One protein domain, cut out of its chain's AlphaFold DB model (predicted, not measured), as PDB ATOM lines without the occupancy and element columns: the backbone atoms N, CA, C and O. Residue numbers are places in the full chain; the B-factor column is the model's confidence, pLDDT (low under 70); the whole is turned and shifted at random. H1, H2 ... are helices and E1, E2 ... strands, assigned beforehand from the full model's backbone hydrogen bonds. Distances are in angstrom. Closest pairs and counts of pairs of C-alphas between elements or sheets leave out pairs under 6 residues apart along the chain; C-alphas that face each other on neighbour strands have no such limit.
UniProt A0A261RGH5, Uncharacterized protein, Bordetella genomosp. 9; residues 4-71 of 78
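This is residues 4 to 71 of the 78 residues of an uncharacterized protein of Bordetella genomosp. 9 (UniProt A0A261RGH5). Two helices, H1 and H2, pack on each other at a steep tilt to make a small head at one end, and a small two-stranded hairpin, E1 and E2, lies far off at the other end. Two long links with no named element, residues 17 to 31 and 46 to 57, run between the head and the hairpin. The printed part has 68 residues, with two named helices and two named strands in the order H1, E1, E2, H2; the sheet, E1 - E2, is antiparallel and the class is mixed, helices and strands. The whole is only just loose, close to extended, with a radius of gyration of the C-alphas of 15.9 A, and its flat outline spans 49 by 28 by 15 A.

H1, residues 4 to 16, and H2, residues 58 to 69, touch, and their closest C-alphas, those of Ala 13 and Tyr 62, are 5.2 A apart. They run opposite ways at a steep tilt of 53 degrees. In both helices every O i to N i+4 pair is within hydrogen-bond range. E1, residues 32 to 36, and E2, residues 42 to 45, form a hairpin, antiparallel at 127 degrees. N 43 and O 35 are within hydrogen-bond range at 2.8 A. H1 and E2 are apart, and E1 and H2 are apart.

H1 begins at C-alpha 4 (174.974, 159.057, 100.509) and is 18.7 A long from first to last C-alpha. E1 measures 11.2 A and begins at C-alpha 32 (158.531, 127.945, 98.289). E2 measures 8.9 A. H2 measures 16.0 A and ends at C-alpha 69 (169.551, 152.472, 110.510).

The two C-alphas farthest apart, those of Arg 4 and Asn 39, are 50.5 A apart. The printed part has no cut. The links from H1 to E1 and from E2 to H2 are long, and the link from E1 to E2 is tight. The mean pLDDT of the printed part is 70.4, and residues 23 to 38, 40 to 55 and 71 are under 70.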
ATOM      1  N   ARG A   4     173.890 158.799  99.540       85.75
ATOM      2  CA  ARG A   4     174.974 159.057 100.509       85.75
ATOM      3  C   ARG A   4     174.910 158.102 101.704       85.75
ATOM      4  O   ARG A   4     175.901 157.458 102.041       85.75
ATOM      5  N   LYS A   5     173.720 157.947 102.292       83.06
ATOM      6  CA  LYS A   5     173.471 157.052 103.431       83.06
ATOM      7  C   LYS A   5     173.694 155.591 103.052       83.06
ATOM      8  O   LYS A   5     174.373 154.862 103.767       83.06
ATOM      9  N   ALA A   6     173.213 155.184 101.879       83.94
ATOM     10  CA  ALA A   6     173.459 153.844 101.357       83.94
ATOM     11  C   ALA A   6     174.965 153.554 101.200       83.94
ATOM     12  O   ALA A   6     175.423 152.452 101.493       83.94
ATOM     13  N   ARG A   7     175.758 154.538 100.752       87.62
ATOM     14  CA  ARG A   7     177.217 154.400 100.608       87.62
ATOM     15  C   ARG A   7     177.929 154.293 101.959       87.62
ATOM     16  O   ARG A   7     178.819 153.456 102.087       87.62
ATOM     17  N   ALA A   8     177.517 155.077 102.954       87.62
ATOM     18  CA  ALA A   8     178.052 154.993 104.315       87.62
ATOM     19  C   ALA A   8     177.807 153.607 104.938       87.62
ATOM     20  O   ALA A   8     178.752 152.966 105.395       87.62
ATOM     21  N   LEU A   9     176.577 153.089 104.842       87.25
ATOM     22  CA  LEU A   9     176.239 151.755 105.352       87.25
ATOM     23  C   LEU A   9     177.018 150.639 104.637       87.25
ATOM     24  O   LEU A   9     177.448 149.687 105.281       87.25
ATOM     25  N   ARG A  10     177.265 150.759 103.323       86.88
ATOM     26  CA  ARG A  10     178.128 149.808 102.590       86.88
ATOM     27  C   ARG A  10     179.577 149.842 103.078       86.88
ATOM     28  O   ARG A  10     180.200 148.790 103.179       86.88
ATOM     29  N   ARG A  11     180.125 151.028 103.373       88.06
ATOM     30  CA  ARG A  11     181.483 151.166 103.931       88.06
ATOM     31  C   ARG A  11     181.575 150.560 105.331       88.06
ATOM     32  O   ARG A  11     182.521 149.831 105.599       88.06
ATOM     33  N   MET A  12     180.584 150.825 106.180       85.88
ATOM     34  CA  MET A  12     180.506 150.247 107.521       85.88
ATOM     35  C   MET A  12     180.421 148.720 107.460       85.88
ATOM     36  O   MET A  12     181.221 148.050 108.101       85.88
ATOM     37  N   ALA A  13     179.542 148.173 106.610       85.25
ATOM     38  CA  ALA A  13     179.431 146.731 106.414       85.25
ATOM     39  C   ALA A  13     180.783 146.106 106.035       85.25
ATOM     40  O   ALA A  13     181.195 145.154 106.681       85.25
ATOM     41  N   ARG A  14     181.513 146.687 105.069       87.00
ATOM     42  CA  ARG A  14     182.852 146.206 104.667       87.00
ATOM     43  C   ARG A  14     183.868 146.226 105.811       87.00
ATOM     44  O   ARG A  14     184.631 145.283 105.942       87.00
ATOM     45  N   ARG A  15     183.868 147.273 106.644       86.88
ATOM     46  CA  ARG A  15     184.755 147.356 107.820       86.88
ATOM     47  C   ARG A  15     184.440 146.290 108.868       86.88
ATOM     48  O   ARG A  15     185.354 145.796 109.507       86.88
ATOM     49  N   MET A  16     183.166 145.940 109.031       82.25
ATOM     50  CA  MET A  16     182.723 144.905 109.973       82.25
ATOM     51  C   MET A  16     182.915 143.477 109.447       82.25
ATOM     52  O   MET A  16     182.714 142.527 110.193       82.25
ATOM     53  N   THR A  17     183.238 143.313 108.162       85.69
ATOM     54  CA  THR A  17     183.312 142.005 107.493       85.69
ATOM     55  C   THR A  17     184.585 141.847 106.652       85.69
ATOM     56  O   THR A  17     184.506 141.490 105.471       85.69
ATOM     57  N   PRO A  18     185.778 142.135 107.210       82.88
ATOM     58  CA  PRO A  18     187.023 141.929 106.482       82.88
ATOM     59  C   PRO A  18     187.152 140.445 106.109       82.88
ATOM     60  O   PRO A  18     186.948 139.569 106.942       82.88
ATOM     61  N   GLY A  19     187.439 140.170 104.836       79.25
ATOM     62  CA  GLY A  19     187.593 138.805 104.324       79.25
ATOM     63  C   GLY A  19     186.293 138.061 103.996       79.25
ATOM     64  O   GLY A  19     186.370 136.963 103.453       79.25
ATOM     65  N   LEU A  20     185.106 138.632 104.249       81.12
ATOM     66  CA  LEU A  20     183.853 137.990 103.838       81.12
ATOM     67  C   LEU A  20     183.524 138.253 102.359       81.12
ATOM     68  O   LEU A  20     183.779 139.349 101.840       81.12
ATOM     69  N   PRO A  21     182.870 137.294 101.680       81.81
ATOM     70  CA  PRO A  21     182.394 137.481 100.319       81.81
ATOM     71  C   PRO A  21     181.399 138.646 100.215       81.81
ATOM     72  O   PRO A  21     180.537 138.872 101.075       81.81
ATOM     73  N   ALA A  22     181.500 139.392  99.110       75.50
ATOM     74  CA  ALA A  22     180.741 140.624  98.896       75.50
ATOM     75  C   ALA A  22     179.221 140.404  98.871       75.50
ATOM     76  O   ALA A  22     178.464 141.266  99.319       75.50
ATOM     77  N   GLY A  23     178.768 139.265  98.354       68.56
ATOM     78  CA  GLY A  23     177.364 138.906  98.285       68.56
ATOM     79  C   GLY A  23     177.217 137.500  97.743       68.56
ATOM     80  O   GLY A  23     177.350 137.282  96.548       68.56
ATOM     81  N   GLU A  24     176.911 136.574  98.634       69.00
ATOM     82  CA  GLU A  24     176.543 135.208  98.293       69.00
ATOM     83  C   GLU A  24     175.080 135.024  98.679       69.00
ATOM     84  O   GLU A  24     174.622 135.554  99.701       69.00
ATOM     85  N   LEU A  25     174.317 134.358  97.826       61.94
ATOM     86  CA  LEU A  25     172.925 134.047  98.108       61.94
ATOM     87  C   LEU A  25     172.871 132.712  98.839       61.94
ATOM     88  O   LEU A  25     173.635 131.795  98.535       61.94
ATOM     89  N   VAL A  26     171.992 132.611  99.832       60.59
ATOM     90  CA  VAL A  26     171.622 131.297 100.337       60.59
ATOM     91  C   VAL A  26     170.806 130.659  99.223       60.59
ATOM     92  O   VAL A  26     169.726 131.147  98.886       60.59
ATOM     93  N   ALA A  27     171.329 129.589  98.630       55.91
ATOM     94  CA  ALA A  27     170.476 128.595  98.004       55.91
ATOM     95  C   ALA A  27     169.770 127.878  99.157       55.91
ATOM     96  O   ALA A  27     170.179 126.800  99.577       55.91
ATOM     97  N   ASP A  28     168.797 128.547  99.777       51.91
ATOM     98  CA  ASP A  28     167.933 127.879 100.731       51.91
ATOM     99  C   ASP A  28     167.195 126.833  99.894       51.91
ATOM    100  O   ASP A  28     166.356 127.179  99.065       51.91
ATOM    101  N   GLY A  29     167.533 125.552 100.079       45.19
ATOM    102  CA  GLY A  29     166.825 124.418  99.469       45.19
ATOM    103  C   GLY A  29     165.325 124.391  99.801       45.19
ATOM    104  O   GLY A  29     164.576 123.597  99.251       45.19
ATOM    105  N   ASN A  30     164.877 125.317 100.648       48.06
ATOM    106  CA  ASN A  30     163.493 125.668 100.906       48.06
ATOM    107  C   ASN A  30     162.992 126.668  99.852       48.06
ATOM    108  O   ASN A  30     162.601 127.794 100.174       48.06
ATOM    109  N   GLY A  31     163.004 126.271  98.579       49.25
ATOM    110  CA  GLY A  31     162.149 126.932  97.599       49.25
ATOM    111  C   GLY A  31     160.708 126.886  98.109       49.25
ATOM    112  O   GLY A  31     160.262 125.860  98.626       49.25
ATOM    113  N   VAL A  32     159.967 127.987  98.002       48.09
ATOM    114  CA  VAL A  32     158.531 127.945  98.289       48.09
ATOM    115  C   VAL A  32     157.910 127.106  97.173       48.09
ATOM    116  O   VAL A  32     157.874 127.532  96.019       48.09
ATOM    117  N   SER A  33     157.486 125.881  97.489       48.72
ATOM    118  CA  SER A  33     156.829 124.980  96.537       48.72
ATOM    119  C   SER A  33     155.442 125.526  96.182       48.72
ATOM    120  O   SER A  33     154.441 125.136  96.781       48.72
ATOM    121  N   GLY A  34     155.383 126.451  95.225       51.28
ATOM    122  CA  GLY A  34     154.131 126.993  94.686       51.28
ATOM    123  C   GLY A  34     153.675 126.336  93.380       51.28
ATOM    124  O   GLY A  34     152.515 126.468  93.009       51.28
ATOM    125  N   TYR A  35     154.566 125.617  92.691       51.56
ATOM    126  CA  TYR A  35     154.318 125.059  91.362       51.56
ATOM    127  C   TYR A  35     154.659 123.570  91.331       51.56
ATOM    128  O   TYR A  35     155.690 123.150  91.856       51.56
ATOM    129  N   ARG A  36     153.791 122.764  90.710       61.34
ATOM    130  CA  ARG A  36     154.054 121.350  90.410       61.34
ATOM    131  C   ARG A  36     154.418 121.214  88.935       61.34
ATOM    132  O   ARG A  36     153.805 121.873  88.097       61.34
ATOM    133  N   ASN A  37     155.414 120.391  88.614       62.88
ATOM    134  CA  ASN A  37     155.702 120.035  87.225       62.88
ATOM    135  C   ASN A  37     154.592 119.131  86.659       62.88
ATOM    136  O   ASN A  37     153.705 118.682  87.384       62.88
ATOM    137  N   VAL A  38     154.658 118.843  85.356       69.25
ATOM    138  CA  VAL A  38     153.706 117.964  84.644       69.25
ATOM    139  C   VAL A  38     153.618 116.566  85.285       69.25
ATOM    140  O   VAL A  38     152.586 115.912  85.208       69.25
ATOM    141  N   ASN A  39     154.665 116.155  86.007       79.25
ATOM    142  CA  ASN A  39     154.753 114.884  86.729       79.25
ATOM    143  C   ASN A  39     154.261 114.979  88.191       79.25
ATOM    144  O   ASN A  39     154.478 114.059  88.976       79.25
ATOM    145  N   GLY A  40     153.648 116.097  88.595       62.94
ATOM    146  CA  GLY A  40     153.109 116.312  89.942       62.94
ATOM    147  C   GLY A  40     154.148 116.600  91.034       62.94
ATOM    148  O   GLY A  40     153.768 116.805  92.188       62.94
ATOM    149  N   GLN A  41     155.440 116.660  90.703       67.25
ATOM    150  CA  GLN A  41     156.508 116.955  91.659       67.25
ATOM    151  C   GLN A  41     156.579 118.457  91.933       67.25
ATOM    152  O   GLN A  41     156.508 119.280  91.017       67.25
ATOM    153  N   ALA A  42     156.751 118.812  93.203       58.00
ATOM    154  CA  ALA A  42     157.005 120.178  93.635       58.00
ATOM    155  C   ALA A  42     158.287 120.718  92.987       58.00
ATOM    156  O   ALA A  42     159.372 120.177  93.202       58.00
ATOM    157  N   VAL A  43     158.168 121.794  92.213       59.31
ATOM    158  CA  VAL A  43     159.320 122.514  91.673       59.31
ATOM    159  C   VAL A  43     159.627 123.675  92.614       59.31
ATOM    160  O   VAL A  43     158.746 124.510  92.854       59.31
ATOM    161  N   PRO A  44     160.854 123.768  93.153       55.06
ATOM    162  CA  PRO A  44     161.251 124.929  93.926       55.06
ATOM    163  C   PRO A  44     161.280 126.146  92.997       55.06
ATOM    164  O   PRO A  44     162.137 126.267  92.124       55.06
ATOM    165  N   PHE A  45     160.329 127.059  93.180       54.03
ATOM    166  CA  PHE A  45     160.373 128.378  92.567       54.03
ATOM    167  C   PHE A  45     160.902 129.376  93.598       54.03
ATOM    168  O   PHE A  45     160.419 129.458  94.730       54.03
ATOM    169  N   PHE A  46     161.910 130.148  93.206       52.50
ATOM    170  CA  PHE A  46     162.425 131.233  94.028       52.50
ATOM    171  C   PHE A  46     161.586 132.484  93.773       52.50
ATOM    172  O   PHE A  46     161.739 133.133  92.738       52.50
ATOM    173  N   LEU A  47     160.720 132.856  94.725       51.25
ATOM    174  CA  LEU A  47     160.033 134.145  94.652       51.25
ATOM    175  C   LEU A  47     161.080 135.272  94.638       51.25
ATOM    176  O   LEU A  47     161.898 135.344  95.570       51.25
ATOM    177  N   PRO A  48     161.055 136.192  93.657       45.50
ATOM    178  CA  PRO A  48     161.911 137.369  93.691       45.50
ATOM    179  C   PRO A  48     161.663 138.146  94.995       45.50
ATOM    180  O   PRO A  48     160.543 138.543  95.299       45.50
ATOM    181  N   GLY A  49     162.714 138.308  95.808       48.44
ATOM    182  CA  GLY A  49     162.646 138.924  97.144       48.44
ATOM    183  C   GLY A  49     162.746 137.955  98.332       48.44
ATOM    184  O   GLY A  49     163.022 138.407  99.442       48.44
ATOM    185  N   THR A  50     162.610 136.642  98.115       50.16
ATOM    186  CA  THR A  50     162.851 135.613  99.155       50.16
ATOM    187  C   THR A  50     164.312 135.176  99.248       50.16
ATOM    188  O   THR A  50     164.718 134.597 100.252       50.16
ATOM    189  N   LEU A  51     165.126 135.528  98.247       57.56
ATOM    190  CA  LEU A  51     166.562 135.278  98.233       57.56
ATOM    191  C   LEU A  51     167.243 136.046  99.373       57.56
ATOM    192  O   LEU A  51     167.408 137.271  99.329       57.56
ATOM    193  N   ARG A  52     167.644 135.316 100.412       61.47
ATOM    194  CA  ARG A  52     168.440 135.849 101.515       61.47
ATOM    195  C   ARG A  52     169.917 135.764 101.149       61.47
ATOM    196  O   ARG A  52     170.370 134.811 100.530       61.47
ATOM    197  N   HIS A  53     170.686 136.780 101.525       66.69
ATOM    198  CA  HIS A  53     172.142 136.674 101.475       66.69
ATOM    199  C   HIS A  53     172.621 135.779 102.615       66.69
ATOM    200  O   HIS A  53     172.088 135.893 103.723       66.69
ATOM    201  N   LYS A  54     173.634 134.935 102.370       68.94
ATOM    202  CA  LYS A  54     174.251 134.136 103.440       68.94
ATOM    203  C   LYS A  54     174.687 135.060 104.569       68.94
ATOM    204  O   LYS A  54     175.251 136.128 104.317       68.94
ATOM    205  N   ALA A  55     174.420 134.656 105.812       66.56
ATOM    206  CA  ALA A  55     174.759 135.441 107.000       66.56
ATOM    207  C   ALA A  55     176.266 135.758 107.083       66.56
ATOM    208  O   ALA A  55     176.651 136.774 107.651       66.56
ATOM    209  N   THR A  56     177.092 134.939 106.429       74.06
ATOM    210  CA  THR A  56     178.546 135.074 106.268       74.06
ATOM    211  C   THR A  56     178.968 136.038 105.151       74.06
ATOM    212  O   THR A  56     180.104 135.987 104.694       74.06
ATOM    213  N   THR A  57     178.087 136.925 104.679       79.12
ATOM    214  CA  THR A  57     178.406 137.872 103.597       79.12
ATOM    215  C   THR A  57     178.300 139.321 104.046       79.12
ATOM    216  O   THR A  57     177.422 139.711 104.826       79.12
ATOM    217  N   THR A  58     179.120 140.171 103.433       83.25
ATOM    218  CA  THR A  58     179.089 141.628 103.624       83.25
ATOM    219  C   THR A  58     177.708 142.212 103.316       83.25
ATOM    220  O   THR A  58     177.262 143.182 103.939       83.25
ATOM    221  N   ARG A  59     176.982 141.614 102.362       80.19
ATOM    222  CA  ARG A  59     175.654 142.091 101.969       80.19
ATOM    223  C   ARG A  59     174.560 141.756 102.975       80.19
ATOM    224  O   ARG A  59     173.660 142.581 103.140       80.19
ATOM    225  N   ALA A  60     174.649 140.631 103.681       81.12
ATOM    226  CA  ALA A  60     173.741 140.342 104.791       81.12
ATOM    227  C   ALA A  60     173.896 141.380 105.915       81.12
ATOM    228  O   ALA A  60     172.900 141.950 106.375       81.12
ATOM    229  N   VAL A  61     175.139 141.724 106.271       82.56
ATOM    230  CA  VAL A  61     175.430 142.776 107.260       82.56
ATOM    231  C   VAL A  61     174.901 144.133 106.797       82.56
ATOM    232  O   VAL A  61     174.204 144.811 107.552       82.56
ATOM    233  N   TYR A  62     175.120 144.506 105.533       84.75
ATOM    234  CA  TYR A  62     174.539 145.728 104.968       84.75
ATOM    235  C   TYR A  62     173.004 145.755 105.053       84.75
ATOM    236  O   TYR A  62     172.442 146.786 105.416       84.75
ATOM    237  N   GLN A  63     172.311 144.654 104.743       83.12
ATOM    238  CA  GLN A  63     170.845 144.600 104.824       83.12
ATOM    239  C   GLN A  63     170.349 144.735 106.270       83.12
ATOM    240  O   GLN A  63     169.364 145.435 106.510       83.12
ATOM    241  N   LYS A  64     171.061 144.149 107.243       83.88
ATOM    242  CA  LYS A  64     170.770 144.333 108.673       83.88
ATOM    243  C   LYS A  64     170.952 145.794 109.089       83.88
ATOM    244  O   LYS A  64     170.027 146.387 109.643       83.88
ATOM    245  N   LEU A  65     172.079 146.410 108.730       82.19
ATOM    246  CA  LEU A  65     172.338 147.833 108.980       82.19
ATOM    247  C   LEU A  65     171.300 148.735 108.295       82.19
ATOM    248  O   LEU A  65     170.850 149.716 108.876       82.19
ATOM    249  N   LYS A  66     170.869 148.397 107.078       83.81
ATOM    250  CA  LYS A  66     169.796 149.106 106.371       83.81
ATOM    251  C   LYS A  66     168.450 148.951 107.083       83.81
ATOM    252  O   LYS A  66     167.690 149.909 107.114       83.81
ATOM    253  N   ARG A  67     168.132 147.793 107.661       81.19
ATOM    254  CA  ARG A  67     166.884 147.611 108.419       81.19
ATOM    255  C   ARG A  67     166.881 148.435 109.708       81.19
ATOM    256  O   ARG A  67     165.892 149.100 109.983       81.19
ATOM    257  N   VAL A  68     167.994 148.421 110.443       81.62
ATOM    258  CA  VAL A  68     168.135 149.126 111.729       81.62
ATOM    259  C   VAL A  68     168.258 150.637 111.523       81.62
ATOM    260  O   VAL A  68     167.493 151.412 112.080       81.62
ATOM    261  N   TYR A  69     169.185 151.063 110.669       77.38
ATOM    262  CA  TYR A  69     169.551 152.472 110.510       77.38
ATOM    263  C   TYR A  69     168.979 153.109 109.250       77.38
ATOM    264  O   TYR A  69     169.088 154.319 109.071       77.38
ATOM    265  N   GLY A  70     168.384 152.346 108.330       71.25
ATOM    266  CA  GLY A  70     167.874 152.884 107.064       71.25
ATOM    267  C   GLY A  70     166.680 153.812 107.247       71.25
ATOM    268  O   GLY A  70     166.583 154.785 106.493       71.25
ATOM    269  N   ARG A  71     165.854 153.576 108.276       67.50
ATOM    270  CA  ARG A  71     164.704 154.422 108.630       67.50
ATOM    271  C   ARG A  71     165.083 155.612 109.522       67.50
ATOM    272  O   ARG A  71     164.517 156.681 109.346       67.50
TER     273      ARG A  71